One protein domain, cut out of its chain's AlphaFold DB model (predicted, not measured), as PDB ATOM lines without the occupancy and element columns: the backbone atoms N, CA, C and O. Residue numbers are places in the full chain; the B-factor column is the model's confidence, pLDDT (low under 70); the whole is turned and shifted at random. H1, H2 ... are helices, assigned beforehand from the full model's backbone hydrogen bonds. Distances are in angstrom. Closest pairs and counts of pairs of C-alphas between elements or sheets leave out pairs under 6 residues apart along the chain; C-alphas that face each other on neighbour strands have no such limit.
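AT A GLANCE: This is residues 214 to 267 and 320 to 366 of the 368 residues of an uncharacterized protein of Globisporangium ultimum (strain ATCC 200006 / CBS 805.95 / DAOM BR144) (UniProt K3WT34). Four helices, H1 to H4, make a loosely joined cluster, crossing at wide angles rather than side by side, with H4 packing on H2 and H1 close by. A fifth, short helix, H5, lies farthest from the middle, beyond the end of H4, while the long loop of residues 228 to 253 swings out from H1 and folds back to H2, its tip at residues 233 to 238 sticking out. The printed part has 101 residues with five named helices, in the order H1 H2 H3 H4 H5, and no named strand. The class is all helix, though under half of the residues, 50 of 101, are in named elements. The whole is compact, with a radius of gyration of the C-alphas of 14.0 A and spans of 38 by 35 by 23 A.

IN THESE COORDINATES: H1, residues 214 to 227, begins with C-alpha 214 at (-5.900, 15.623, -85.656) and measures 20.0 A from first to last C-alpha. H2, residues 254 to 265, measures 16.5 A and begins with C-alpha 254 at (-25.621, 20.036, -80.737). H3, residues 329 to 337, and H4, residues 348 to 356, each measure 12.2 A. H5, residues 359 to 364, measures 8.9 A and ends with C-alpha 364 at (-38.154, 24.129, -79.239).

HOW THE PARTS SIT: H1 is close to H2 but not clearly touching, about perpendicular at 77 degrees; their closest C-alphas, of Phe 220 and Asp 256, are 7.1 A apart. H1 is likewise close to H4 but not clearly touching, about perpendicular at 89 degrees, with the closest C-alphas, of Ala 224 and Leu 354, 7.1 A apart. H2 and H4 touch, the closest C-alphas being those of Arg 261 and Cys 355 at 5.0 A, and run opposite ways at a steep tilt of 53 degrees. H3 and H4 only just touch, with 3 pairs of C-alphas within 8 A, the closest those of Val 332 and Ala 348 at 6.2 A; they are about perpendicular at 85 degrees. H5 is apart from H1, H3 and H4. It is close to H2 but not clearly touching, with the closest C-alphas, of Ile 254 and Ile 359, 6.6 A apart. In H1, H2, H3, H4 and H5 every O i to N i+4 pair is within hydrogen-bond range.

THE WHOLE: The two C-alphas farthest apart, of Asp 236 and Asp 267, are 42.7 A apart. Residues 268 to 319 are not printed, and C-alphas 267 and 320 are 15.0 A apart across this cut. The link from H1 to H2 is long, with 26 residues; H3 to H4 is short and H4 to H5 tight. The mean pLDDT of the printed part is 79.5, with residues 232 to 250, 340 to 343 and 360 to 366 under 70.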
ATOM      1  N   LEU A 214      -6.404  14.455 -86.378       77.75
ATOM      2  CA  LEU A 214      -5.900  15.623 -85.656       77.75
ATOM      3  C   LEU A 214      -6.636  16.903 -86.057       77.75
ATOM      4  O   LEU A 214      -7.062  17.649 -85.181       77.75
ATOM      5  N   LEU A 215      -6.873  17.112 -87.356       78.50
ATOM      6  CA  LEU A 215      -7.661  18.248 -87.842       78.50
ATOM      7  C   LEU A 215      -9.101  18.180 -87.321       78.50
ATOM      8  O   LEU A 215      -9.645  19.202 -86.930       78.50
ATOM      9  N   MET A 216      -9.713  16.992 -87.233       82.50
ATOM     10  CA  MET A 216     -11.052  16.848 -86.643       82.50
ATOM     11  C   MET A 216     -11.102  17.176 -85.142       82.50
ATOM     12  O   MET A 216     -12.109  17.711 -84.680       82.50
ATOM     13  N   ILE A 217     -10.044  16.852 -84.388       84.06
ATOM     14  CA  ILE A 217      -9.925  17.187 -82.959       84.06
ATOM     15  C   ILE A 217      -9.704  18.693 -82.793       84.06
ATOM     16  O   ILE A 217     -10.436  19.329 -82.041       84.06
ATOM     17  N   ALA A 218      -8.765  19.276 -83.537       83.94
ATOM     18  CA  ALA A 218      -8.495  20.708 -83.491       83.94
ATOM     19  C   ALA A 218      -9.716  21.539 -83.948       83.94
ATOM     20  O   ALA A 218     -10.074  22.499 -83.277       83.94
ATOM     21  N   GLU A 219     -10.442  21.125 -84.997       84.50
ATOM     22  CA  GLU A 219     -11.683  21.782 -85.456       84.50
ATOM     23  C   GLU A 219     -12.800  21.705 -84.391       84.50
ATOM     24  O   GLU A 219     -13.610  22.620 -84.266       84.50
ATOM     25  N   PHE A 220     -12.850  20.624 -83.601       88.06
ATOM     26  CA  PHE A 220     -13.780  20.467 -82.475       88.06
ATOM     27  C   PHE A 220     -13.418  21.368 -81.283       88.06
ATOM     28  O   PHE A 220     -14.299  22.038 -80.745       88.06
ATOM     29  N   LEU A 221     -12.139  21.415 -80.897       88.88
ATOM     30  CA  LEU A 221     -11.659  22.263 -79.800       88.88
ATOM     31  C   LEU A 221     -11.745  23.754 -80.156       88.88
ATOM     32  O   LEU A 221     -12.153  24.547 -79.316       88.88
ATOM     33  N   TYR A 222     -11.468  24.129 -81.408       85.56
ATOM     34  CA  TYR A 222     -11.624  25.503 -81.889       85.56
ATOM     35  C   TYR A 222     -13.075  25.990 -81.779       85.56
ATOM     36  O   TYR A 222     -13.319  27.042 -81.197       85.56
ATOM     37  N   ARG A 223     -14.062  25.196 -82.233       88.06
ATOM     38  CA  ARG A 223     -15.488  25.543 -82.059       88.06
ATOM     39  C   ARG A 223     -15.887  25.720 -80.599       88.06
ATOM     40  O   ARG A 223     -16.729  26.560 -80.304       88.06
ATOM     41  N   ALA A 224     -15.323  24.908 -79.707       91.19
ATOM     42  CA  ALA A 224     -15.557  25.033 -78.275       91.19
ATOM     43  C   ALA A 224     -14.921  26.314 -77.705       91.19
ATOM     44  O   ALA A 224     -15.555  26.981 -76.899       91.19
ATOM     45  N   GLY A 225     -13.724  26.696 -78.167       88.81
ATOM     46  CA  GLY A 225     -13.075  27.958 -77.801       88.81
ATOM     47  C   GLY A 225     -13.873  29.185 -78.253       88.81
ATOM     48  O   GLY A 225     -14.218  30.027 -77.430       88.81
ATOM     49  N   VAL A 226     -14.246  29.241 -79.539       85.88
ATOM     50  CA  VAL A 226     -15.082  30.317 -80.112       85.88
ATOM     51  C   VAL A 226     -16.407  30.455 -79.355       85.88
ATOM     52  O   VAL A 226     -16.798  31.558 -78.999       85.88
ATOM     53  N   TYR A 227     -17.080  29.343 -79.035       89.56
ATOM     54  CA  TYR A 227     -18.350  29.370 -78.299       89.56
ATOM     55  C   TYR A 227     -18.258  29.985 -76.894       89.56
ATOM     56  O   TYR A 227     -19.248  30.517 -76.399       89.56
ATOM     57  N   LEU A 228     -17.088  29.912 -76.258       90.75
ATOM     58  CA  LEU A 228     -16.829  30.508 -74.947       90.75
ATOM     59  C   LEU A 228     -16.273  31.939 -75.029       90.75
ATOM     60  O   LEU A 228     -15.944  32.515 -73.997       90.75
ATOM     61  N   GLY A 229     -16.143  32.512 -76.231       87.94
ATOM     62  CA  GLY A 229     -15.576  33.847 -76.429       87.94
ATOM     63  C   GLY A 229     -14.047  33.910 -76.334       87.94
ATOM     64  O   GLY A 229     -13.498  34.998 -76.201       87.94
ATOM     65  N   TYR A 230     -13.332  32.779 -76.428       83.69
ATOM     66  CA  TYR A 230     -11.856  32.777 -76.438       83.69
ATOM     67  C   TYR A 230     -11.232  33.338 -77.723       83.69
ATOM     68  O   TYR A 230     -10.024  33.561 -77.772       83.69
ATOM     69  N   VAL A 231     -12.037  33.549 -78.764       71.94
ATOM     70  CA  VAL A 231     -11.646  34.250 -79.987       71.94
ATOM     71  C   VAL A 231     -12.478  35.525 -80.032       71.94
ATOM     72  O   VAL A 231     -13.699  35.442 -80.130       71.94
ATOM     73  N   ALA A 232     -11.828  36.683 -79.913       58.44
ATOM     74  CA  ALA A 232     -12.487  37.972 -80.092       58.44
ATOM     75  C   ALA A 232     -12.883  38.122 -81.569       58.44
ATOM     76  O   ALA A 232     -12.019  37.980 -82.433       58.44
ATOM     77  N   GLU A 233     -14.166  38.368 -81.853       58.34
ATOM     78  CA  GLU A 233     -14.662  38.387 -83.239       58.34
ATOM     79  C   GLU A 233     -14.182  39.625 -84.025       58.34
ATOM     80  O   GLU A 233     -13.900  39.490 -85.212       58.34
ATOM     81  N   ASP A 234     -13.975  40.777 -83.366       55.59
ATOM     82  CA  ASP A 234     -13.784  42.080 -84.038       55.59
ATOM     83  C   ASP A 234     -12.576  42.904 -83.529       55.59
ATOM     84  O   ASP A 234     -12.589  44.134 -83.523       55.59
ATOM     85  N   GLY A 235     -11.513  42.240 -83.060       52.66
ATOM     86  CA  GLY A 235     -10.259  42.912 -82.695       52.66
ATOM     87  C   GLY A 235      -9.339  43.126 -83.902       52.66
ATOM     88  O   GLY A 235      -8.853  42.146 -84.469       52.66
ATOM     89  N   ASP A 236      -9.034  44.386 -84.232       55.06
ATOM     90  CA  ASP A 236      -8.113  44.790 -85.321       55.06
ATOM     91  C   ASP A 236      -6.691  44.184 -85.159       55.06
ATOM     92  O   ASP A 236      -5.968  43.960 -86.128       55.06
ATOM     93  N   ASP A 237      -6.336  43.777 -83.932       52.91
ATOM     94  CA  ASP A 237      -5.116  43.036 -83.562       52.91
ATOM     95  C   ASP A 237      -5.051  41.573 -84.062       52.91
ATOM     96  O   ASP A 237      -4.146  40.814 -83.703       52.91
ATOM     97  N   GLY A 238      -5.977  41.143 -84.921       49.56
ATOM     98  CA  GLY A 238      -5.702  40.051 -85.852       49.56
ATOM     99  C   GLY A 238      -5.460  38.678 -85.217       49.56
ATOM    100  O   GLY A 238      -4.573  37.943 -85.665       49.56
ATOM    101  N   CYS A 239      -6.309  38.262 -84.268       49.94
ATOM    102  CA  CYS A 239      -6.455  36.856 -83.844       49.94
ATOM    103  C   CYS A 239      -7.093  35.984 -84.949       49.94
ATOM    104  O   CYS A 239      -8.084  35.277 -84.755       49.94
ATOM    105  N   LYS A 240      -6.480  36.032 -86.137       57.31
ATOM    106  CA  LYS A 240      -6.753  35.221 -87.319       57.31
ATOM    107  C   LYS A 240      -6.866  33.751 -86.898       57.31
ATOM    108  O   LYS A 240      -6.018  33.299 -86.123       57.31
ATOM    109  N   PRO A 241      -7.866  32.991 -87.392       56.94
ATOM    110  CA  PRO A 241      -8.094  31.613 -86.968       56.94
ATOM    111  C   PRO A 241      -6.789  30.815 -86.987       56.94
ATOM    112  O   PRO A 241      -6.139  30.712 -88.029       56.94
ATOM    113  N   TRP A 242      -6.432  30.256 -85.821       58.97
ATOM    114  CA  TRP A 242      -5.154  29.581 -85.523       58.97
ATOM    115  C   TRP A 242      -4.697  28.614 -86.630       58.97
ATOM    116  O   TRP A 242      -3.501  28.447 -86.868       58.97
ATOM    117  N   ILE A 243      -5.646  28.008 -87.347       62.78
ATOM    118  CA  ILE A 243      -5.389  27.209 -88.541       62.78
ATOM    119  C   ILE A 243      -6.160  27.822 -89.727       62.78
ATOM    120  O   ILE A 243      -7.392  27.710 -89.773       62.78
ATOM    121  N   PRO A 244      -5.471  28.428 -90.716       57.12
ATOM    122  CA  PRO A 244      -6.089  28.875 -91.961       57.12
ATOM    123  C   PRO A 244      -6.862  27.740 -92.645       57.12
ATOM    124  O   PRO A 244      -6.372  26.617 -92.761       57.12
ATOM    125  N   GLY A 245      -8.090  28.018 -93.089       62.38
ATOM    126  CA  GLY A 245      -8.978  27.005 -93.678       62.38
ATOM    127  C   GLY A 245      -9.816  26.210 -92.667       62.38
ATOM    128  O   GLY A 245     -10.619  25.359 -93.071       62.38
ATOM    129  N   PHE A 246      -9.720  26.500 -91.363       68.50
ATOM    130  CA  PHE A 246     -10.811  26.172 -90.448       68.50
ATOM    131  C   PHE A 246     -12.060  26.929 -90.890       68.50
ATOM    132  O   PHE A 246     -12.068  28.149 -90.971       68.50
ATOM    133  N   ARG A 247     -13.110  26.177 -91.236       59.66
ATOM    134  CA  ARG A 247     -14.337  26.745 -91.800       59.66
ATOM    135  C   ARG A 247     -15.055  27.575 -90.739       59.66
ATOM    136  O   ARG A 247     -15.778  27.009 -89.917       59.66
ATOM    137  N   GLU A 248     -14.884  28.891 -90.830       57.00
ATOM    138  CA  GLU A 248     -15.543  29.947 -90.044       57.00
ATOM    139  C   GLU A 248     -17.056  29.698 -89.886       57.00
ATOM    140  O   GLU A 248     -17.640  29.927 -88.832       57.00
ATOM    141  N   SER A 249     -17.686  29.101 -90.902       53.34
ATOM    142  CA  SER A 249     -19.117  28.789 -90.941       53.34
ATOM    143  C   SER A 249     -19.618  27.714 -89.964       53.34
ATOM    144  O   SER A 249     -20.833  27.573 -89.803       53.34
ATOM    145  N   LYS A 250     -18.757  26.932 -89.294       68.81
ATOM    146  CA  LYS A 250     -19.235  25.922 -88.330       68.81
ATOM    147  C   LYS A 250     -19.341  26.484 -86.914       68.81
ATOM    148  O   LYS A 250     -18.450  26.291 -86.091       68.81
ATOM    149  N   ARG A 251     -20.505  27.057 -86.602       82.94
ATOM    150  CA  ARG A 251     -20.935  27.336 -85.221       82.94
ATOM    151  C   ARG A 251     -20.904  26.067 -84.355       82.94
ATOM    152  O   ARG A 251     -21.102  24.954 -84.849       82.94
ATOM    153  N   PHE A 252     -20.671  26.238 -83.054       89.12
ATOM    154  CA  PHE A 252     -20.693  25.150 -82.074       89.12
ATOM    155  C   PHE A 252     -22.053  24.437 -82.071       89.12
ATOM    156  O   PHE A 252     -23.104  25.066 -81.937       89.12
ATOM    157  N   SER A 253     -22.032  23.120 -82.286       88.88
ATOM    158  CA  SER A 253     -23.227  22.357 -82.654       88.88
ATOM    159  C   SER A 253     -23.746  21.460 -81.528       88.88
ATOM    160  O   SER A 253     -23.004  21.036 -80.642       88.88
ATOM    161  N   ILE A 254     -25.013  21.047 -81.625       88.06
ATOM    162  CA  ILE A 254     -25.621  20.036 -80.737       88.06
ATOM    163  C   ILE A 254     -24.781  18.743 -80.706       88.06
ATOM    164  O   ILE A 254     -24.649  18.089 -79.669       88.06
ATOM    165  N   ASN A 255     -24.158  18.378 -81.831       88.12
ATOM    166  CA  ASN A 255     -23.268  17.221 -81.912       88.12
ATOM    167  C   ASN A 255     -21.972  17.407 -81.113       88.12
ATOM    168  O   ASN A 255     -21.454  16.421 -80.582       88.12
ATOM    169  N   ASP A 256     -21.474  18.638 -80.992       90.75
ATOM    170  CA  ASP A 256     -20.315  18.967 -80.165       90.75
ATOM    171  C   ASP A 256     -20.673  18.881 -78.671       90.75
ATOM    172  O   ASP A 256     -19.940  18.233 -77.927       90.75
ATOM    173  N   VAL A 257     -21.853  19.359 -78.247       91.00
ATOM    174  CA  VAL A 257     -22.362  19.146 -76.870       91.00
ATOM    175  C   VAL A 257     -22.484  17.651 -76.549       91.00
ATOM    176  O   VAL A 257     -21.990  17.182 -75.524       91.00
ATOM    177  N   LYS A 258     -23.064  16.849 -77.459       87.44
ATOM    178  CA  LYS A 258     -23.131  15.382 -77.293       87.44
ATOM    179  C   LYS A 258     -21.741  14.737 -77.206       87.44
ATOM    180  O   LYS A 258     -21.592  13.714 -76.540       87.44
ATOM    181  N   ARG A 259     -20.722  15.276 -77.892       89.94
ATOM    182  CA  ARG A 259     -19.323  14.818 -77.778       89.94
ATOM    183  C   ARG A 259     -18.734  15.191 -76.418       89.94
ATOM    184  O   ARG A 259     -18.244  14.289 -75.751       89.94
ATOM    185  N   TRP A 260     -18.864  16.442 -75.980       92.19
ATOM    186  CA  TRP A 260     -18.410  16.897 -74.663       92.19
ATOM    187  C   TRP A 260     -19.024  16.087 -73.522       92.19
ATOM    188  O   TRP A 260     -18.282  15.509 -72.732       92.19
ATOM    189  N   ARG A 261     -20.352  15.907 -73.505       91.38
ATOM    190  CA  ARG A 261     -21.020  15.048 -72.511       91.38
ATOM    191  C   ARG A 261     -20.503  13.604 -72.543       91.38
ATOM    192  O   ARG A 261     -20.270  13.030 -71.486       91.38
ATOM    193  N   ARG A 262     -20.274  13.005 -73.723       87.88
ATOM    194  CA  ARG A 262     -19.670  11.655 -73.819       87.88
ATOM    195  C   ARG A 262     -18.254  11.606 -73.244       87.88
ATOM    196  O   ARG A 262     -17.948  10.655 -72.541       87.88
ATOM    197  N   LEU A 263     -17.420  12.611 -73.515       88.88
ATOM    198  CA  LEU A 263     -16.057  12.704 -72.978       88.88
ATOM    199  C   LEU A 263     -16.048  12.928 -71.458       88.88
ATOM    200  O   LEU A 263     -15.204  12.366 -70.768       88.88
ATOM    201  N   ALA A 264     -16.994  13.711 -70.932       90.12
ATOM    202  CA  ALA A 264     -17.152  13.936 -69.498       90.12
ATOM    203  C   ALA A 264     -17.653  12.680 -68.771       90.12
ATOM    204  O   ALA A 264     -17.157  12.360 -67.695       90.12
ATOM    205  N   HIS A 265     -18.600  11.943 -69.369       88.69
ATOM    206  CA  HIS A 265     -19.126  10.689 -68.816       88.69
ATOM    207  C   HIS A 265     -18.197   9.478 -68.987       88.69
ATOM    208  O   HIS A 265     -18.431   8.457 -68.343       88.69
ATOM    209  N   HIS A 266     -17.148   9.581 -69.808       86.38
ATOM    210  CA  HIS A 266     -16.171   8.513 -70.035       86.38
ATOM    211  C   HIS A 266     -15.298   8.255 -68.799       86.38
ATOM    212  O   HIS A 266     -14.848   9.185 -68.129       86.38
ATOM    213  N   ASP A 267     -15.044   6.980 -68.506       87.25
ATOM    214  CA  ASP A 267     -14.178   6.551 -67.405       87.25
ATOM    215  C   ASP A 267     -12.712   6.521 -67.866       87.25
ATOM    216  O   ASP A 267     -12.168   5.499 -68.295       87.25
ATOM    217  N   PRO A 320     -26.787  12.420 -70.251       86.88
ATOM    218  CA  PRO A 320     -27.368  13.358 -69.296       86.88
ATOM    219  C   PRO A 320     -26.443  14.562 -69.048       86.88
ATOM    220  O   PRO A 320     -25.231  14.461 -69.289       86.88
ATOM    221  N   PRO A 321     -26.981  15.693 -68.554       89.38
ATOM    222  CA  PRO A 321     -26.179  16.814 -68.070       89.38
ATOM    223  C   PRO A 321     -25.106  16.371 -67.066       89.38
ATOM    224  O   PRO A 321     -25.239  15.356 -66.377       89.38
ATOM    225  N   VAL A 322     -24.018  17.130 -66.992       92.38
ATOM    226  CA  VAL A 322     -22.886  16.853 -66.102       92.38
ATOM    227  C   VAL A 322     -23.073  17.639 -64.807       92.38
ATOM    228  O   VAL A 322     -23.241  18.858 -64.837       92.38
ATOM    229  N   SER A 323     -23.047  16.960 -63.658       94.25
ATOM    230  CA  SER A 323     -23.170  17.628 -62.360       94.25
ATOM    231  C   SER A 323     -21.963  18.529 -62.082       94.25
ATOM    232  O   SER A 323     -20.826  18.173 -62.383       94.25
ATOM    233  N   LYS A 324     -22.196  19.675 -61.426       94.38
ATOM    234  CA  LYS A 324     -21.128  20.598 -60.988       94.38
ATOM    235  C   LYS A 324     -20.121  19.953 -60.022       94.38
ATOM    236  O   LYS A 324     -19.025  20.462 -59.852       94.38
ATOM    237  N   THR A 325     -20.508  18.848 -59.383       94.50
ATOM    238  CA  THR A 325     -19.695  18.056 -58.448       94.50
ATOM    239  C   THR A 325     -18.805  17.014 -59.122       94.50
ATOM    240  O   THR A 325     -18.008  16.377 -58.437       94.50
ATOM    241  N   ARG A 326     -18.954  16.775 -60.433       92.94
ATOM    242  CA  ARG A 326     -18.143  15.782 -61.140       92.94
ATOM    243  C   ARG A 326     -16.725  16.311 -61.328       92.94
ATOM    244  O   ARG A 326     -16.550  17.410 -61.848       92.94
ATOM    245  N   ASP A 327     -15.725  15.502 -60.988       94.62
ATOM    246  CA  ASP A 327     -14.349  15.828 -61.344       94.62
ATOM    247  C   ASP A 327     -14.157  15.767 -62.869       94.62
ATOM    248  O   ASP A 327     -14.452  14.763 -63.525       94.62
ATOM    249  N   LEU A 328     -13.670  16.874 -63.428       94.88
ATOM    250  CA  LEU A 328     -13.322  17.039 -64.838       94.88
ATOM    251  C   LEU A 328     -11.831  17.340 -65.036       94.88
ATOM    252  O   LEU A 328     -11.410  17.524 -66.177       94.88
ATOM    253  N   SER A 329     -11.026  17.355 -63.966       93.94
ATOM    254  CA  SER A 329      -9.585  17.652 -63.979       93.94
ATOM    255  C   SER A 329      -8.837  16.878 -65.069       93.94
ATOM    256  O   SER A 329      -8.037  17.437 -65.822       93.94
ATOM    257  N   ARG A 330      -9.170  15.592 -65.229       88.94
ATOM    258  CA  ARG A 330      -8.577  14.719 -66.242       88.94
ATOM    259  C   ARG A 330      -8.959  15.106 -67.668       88.94
ATOM    260  O   ARG A 330      -8.100  15.088 -68.547       88.94
ATOM    261  N   LEU A 331     -10.220  15.469 -67.903       90.50
ATOM    262  CA  LEU A 331     -10.687  15.894 -69.221       90.50
ATOM    263  C   LEU A 331     -10.128  17.274 -69.591       90.50
ATOM    264  O   LEU A 331      -9.738  17.464 -70.739       90.50
ATOM    265  N   VAL A 332     -10.004  18.185 -68.619       93.19
ATOM    266  CA  VAL A 332      -9.290  19.465 -68.764       93.19
ATOM    267  C   VAL A 332      -7.844  19.226 -69.205       93.19
ATOM    268  O   VAL A 332      -7.419  19.756 -70.229       93.19
ATOM    269  N   ALA A 333      -7.105  18.364 -68.498       89.88
ATOM    270  CA  ALA A 333      -5.724  18.038 -68.847       89.88
ATOM    271  C   ALA A 333      -5.600  17.427 -70.258       89.88
ATOM    272  O   ALA A 333      -4.701  17.795 -71.012       89.88
ATOM    273  N   ILE A 334      -6.522  16.536 -70.647       87.06
ATOM    274  CA  ILE A 334      -6.557  15.945 -71.994       87.06
ATOM    275  C   ILE A 334      -6.848  17.012 -73.057       87.06
ATOM    276  O   ILE A 334      -6.121  17.083 -74.048       87.06
ATOM    277  N   ALA A 335      -7.869  17.850 -72.857       88.94
ATOM    278  CA  ALA A 335      -8.248  18.900 -73.799       88.94
ATOM    279  C   ALA A 335      -7.103  19.900 -74.003       88.94
ATOM    280  O   ALA A 335      -6.691  20.126 -75.139       88.94
ATOM    281  N   ASN A 336      -6.514  20.402 -72.914       88.69
ATOM    282  CA  ASN A 336      -5.418  21.366 -72.973       88.69
ATOM    283  C   ASN A 336      -4.134  20.747 -73.552       88.69
ATOM    284  O   ASN A 336      -3.438  21.411 -74.310       88.69
ATOM    285  N   SER A 337      -3.862  19.450 -73.333       84.69
ATOM    286  CA  SER A 337      -2.741  18.756 -74.003       84.69
ATOM    287  C   SER A 337      -2.893  18.631 -75.529       84.69
ATOM    288  O   SER A 337      -1.906  18.405 -76.229       84.69
ATOM    289  N   CYS A 338      -4.117  18.782 -76.053       81.00
ATOM    290  CA  CYS A 338      -4.396  18.807 -77.490       81.00
ATOM    291  C   CYS A 338      -4.295  20.218 -78.102       81.00
ATOM    292  O   CYS A 338      -4.315  20.340 -79.327       81.00
ATOM    293  N   ILE A 339      -4.200  21.275 -77.286       77.19
ATOM    294  CA  ILE A 339      -4.071  22.668 -77.736       77.19
ATOM    295  C   ILE A 339      -2.579  23.012 -77.749       77.19
ATOM    296  O   ILE A 339      -2.040  23.582 -76.808       77.19
ATOM    297  N   SER A 340      -1.896  22.607 -78.821       59.38
ATOM    298  CA  SER A 340      -0.439  22.738 -78.960       59.38
ATOM    299  C   SER A 340       0.076  24.176 -78.863       59.38
ATOM    300  O   SER A 340       1.168  24.398 -78.348       59.38
ATOM    301  N   CYS A 341      -0.676  25.129 -79.426       46.25
ATOM    302  CA  CYS A 341      -0.174  26.454 -79.799       46.25
ATOM    303  C   CYS A 341      -1.284  27.524 -79.710       46.25
ATOM    304  O   CYS A 341      -1.629  28.124 -80.725       46.25
ATOM    305  N   GLY A 342      -1.897  27.737 -78.539       53.25
ATOM    306  CA  GLY A 342      -3.038  28.655 -78.397       53.25
ATOM    307  C   GLY A 342      -3.057  29.451 -77.093       53.25
ATOM    308  O   GLY A 342      -2.633  28.959 -76.052       53.25
ATOM    309  N   ALA A 343      -3.584  30.679 -77.157       59.69
ATOM    310  CA  ALA A 343      -3.626  31.650 -76.057       59.69
ATOM    311  C   ALA A 343      -4.696  31.376 -74.977       59.69
ATOM    312  O   ALA A 343      -4.885  32.192 -74.080       59.69
ATOM    313  N   PHE A 344      -5.400  30.241 -75.047       75.25
ATOM    314  CA  PHE A 344      -6.451  29.870 -74.101       75.25
ATOM    315  C   PHE A 344      -6.263  28.449 -73.568       75.25
ATOM    316  O   PHE A 344      -5.742  27.564 -74.246       75.25
ATOM    317  N   GLN A 345      -6.717  28.234 -72.335       89.69
ATOM    318  CA  GLN A 345      -6.747  26.936 -71.670       89.69
ATOM    319  C   GLN A 345      -8.154  26.727 -71.129       89.69
ATOM    320  O   GLN A 345      -8.653  27.592 -70.415       89.69
ATOM    321  N   PHE A 346      -8.772  25.585 -71.429       92.06
ATOM    322  CA  PHE A 346     -10.075  25.269 -70.857       92.06
ATOM    323  C   PHE A 346      -9.951  25.072 -69.344       92.06
ATOM    324  O   PHE A 346      -9.078  24.339 -68.871       92.06
ATOM    325  N   THR A 347     -10.861  25.676 -68.592       95.38
ATOM    326  CA  THR A 347     -11.084  25.415 -67.170       95.38
ATOM    327  C   THR A 347     -12.089  24.270 -66.968       95.38
ATOM    328  O   THR A 347     -12.771  23.825 -67.895       95.38
ATOM    329  N   ALA A 348     -12.243  23.784 -65.733       96.19
ATOM    330  CA  ALA A 348     -13.312  22.831 -65.418       96.19
ATOM    331  C   ALA A 348     -14.717  23.450 -65.585       96.19
ATOM    332  O   ALA A 348     -15.659  22.746 -65.955       96.19
ATOM    333  N   GLN A 349     -14.857  24.760 -65.354       96.50
ATOM    334  CA  GLN A 349     -16.112  25.493 -65.529       96.50
ATOM    335  C   GLN A 349     -16.501  25.592 -67.009       96.50
ATOM    336  O   GLN A 349     -17.663  25.382 -67.344       96.50
ATOM    337  N   ASP A 350     -15.532  25.813 -67.888       95.62
ATOM    338  CA  ASP A 350     -15.719  25.861 -69.339       95.62
ATOM    339  C   ASP A 350     -16.264  24.536 -69.867       95.62
ATOM    340  O   ASP A 350     -17.239  24.493 -70.613       95.62
ATOM    341  N   ILE A 351     -15.668  23.420 -69.433       95.25
ATOM    342  CA  ILE A 351     -16.112  22.086 -69.843       95.25
ATOM    343  C   ILE A 351     -17.500  21.778 -69.262       95.25
ATOM    344  O   ILE A 351     -18.314  21.165 -69.955       95.25
ATOM    345  N   LEU A 352     -17.824  22.249 -68.049       95.88
ATOM    346  CA  LEU A 352     -19.196  22.193 -67.524       95.88
ATOM    347  C   LEU A 352     -20.172  23.001 -68.387       95.88
ATOM    348  O   LEU A 352     -21.246  22.486 -68.694       95.88
ATOM    349  N   GLN A 353     -19.817  24.219 -68.810       95.19
ATOM    350  CA  GLN A 353     -20.640  25.040 -69.705       95.19
ATOM    351  C   GLN A 353     -20.845  24.340 -71.057       95.19
ATOM    352  O   GLN A 353     -21.984  24.133 -71.465       95.19
ATOM    353  N   LEU A 354     -19.772  23.862 -71.698       94.56
ATOM    354  CA  LEU A 354     -19.805  23.118 -72.966       94.56
ATOM    355  C   LEU A 354     -20.621  21.817 -72.889       94.56
ATOM    356  O   LEU A 354     -21.255  21.423 -73.870       94.56
ATOM    357  N   CYS A 355     -20.625  21.140 -71.736       94.25
ATOM    358  CA  CYS A 355     -21.463  19.965 -71.497       94.25
ATOM    359  C   CYS A 355     -22.931  20.332 -71.251       94.25
ATOM    360  O   CYS A 355     -23.820  19.615 -71.709       94.25
ATOM    361  N   ASN A 356     -23.192  21.420 -70.530       94.44
ATOM    362  CA  ASN A 356     -24.522  21.798 -70.050       94.44
ATOM    363  C   ASN A 356     -25.173  22.919 -70.871       94.44
ATOM    364  O   ASN A 356     -26.140  23.514 -70.409       94.44
ATOM    365  N   VAL A 357     -24.690  23.168 -72.095       92.06
ATOM    366  CA  VAL A 357     -25.407  23.994 -73.072       92.06
ATOM    367  C   VAL A 357     -26.824  23.461 -73.230       92.06
ATOM    368  O   VAL A 357     -27.039  22.254 -73.405       92.06
ATOM    369  N   ASP A 358     -27.771  24.385 -73.170       84.88
ATOM    370  CA  ASP A 358     -29.190  24.091 -73.192       84.88
ATOM    371  C   ASP A 358     -29.624  23.789 -74.637       84.88
ATOM    372  O   ASP A 358     -29.728  24.665 -75.498       84.88
ATOM    373  N   ILE A 359     -29.737  22.492 -74.942       71.12
ATOM    374  CA  ILE A 359     -30.050  21.986 -76.289       71.12
ATOM    375  C   ILE A 359     -31.554  22.116 -76.569       71.12
ATOM    376  O   ILE A 359     -31.959  22.357 -77.705       71.12
ATOM    377  N   GLU A 360     -32.376  21.919 -75.539       62.97
ATOM    378  CA  GLU A 360     -33.817  21.698 -75.665       62.97
ATOM    379  C   GLU A 360     -34.563  23.002 -75.962       62.97
ATOM    380  O   GLU A 360     -35.349  23.046 -76.905       62.97
ATOM    381  N   THR A 361     -34.211  24.096 -75.281       63.53
ATOM    382  CA  THR A 361     -34.705  25.453 -75.577       63.53
ATOM    383  C   THR A 361     -34.390  25.899 -77.008       63.53
ATOM    384  O   THR A 361     -35.244  26.481 -77.674       63.53
ATOM    385  N   LYS A 362     -33.206  25.569 -77.544       59.47
ATOM    386  CA  LYS A 362     -32.857  25.889 -78.943       59.47
ATOM    387  C   LYS A 362     -33.581  25.031 -79.980       59.47
ATOM    388  O   LYS A 362     -33.794  25.511 -81.088       59.47
ATOM    389  N   LEU A 363     -33.940  23.788 -79.655       60.19
ATOM    390  CA  LEU A 363     -34.734  22.936 -80.548       60.19
ATOM    391  C   LEU A 363     -36.221  23.307 -80.523       60.19
ATOM    392  O   LEU A 363     -36.848  23.318 -81.577       60.19
ATOM    393  N   ALA A 364     -36.773  23.661 -79.359       60.41
ATOM    394  CA  ALA A 364     -38.154  24.129 -79.239       60.41
ATOM    395  C   ALA A 364     -38.407  25.387 -80.093       60.41
ATOM    396  O   ALA A 364     -39.369  25.432 -80.855       60.41
ATOM    397  N   ASN A 365     -37.477  26.348 -80.057       55.31
ATOM    398  CA  ASN A 365     -37.548  27.596 -80.826       55.31
ATOM    399  C   ASN A 365     -37.246  27.436 -82.335       55.31
ATOM    400  O   ASN A 365     -37.241  28.427 -83.055       55.31
ATOM    401  N   LEU A 366     -36.943  26.221 -82.811       54.88
ATOM    402  CA  LEU A 366     -36.766  25.891 -84.238       54.88
ATOM    403  C   LEU A 366     -37.989  25.177 -84.843       54.88
ATOM    404  O   LEU A 366     -37.995  24.881 -86.037       54.88
TER     405      LEU A 366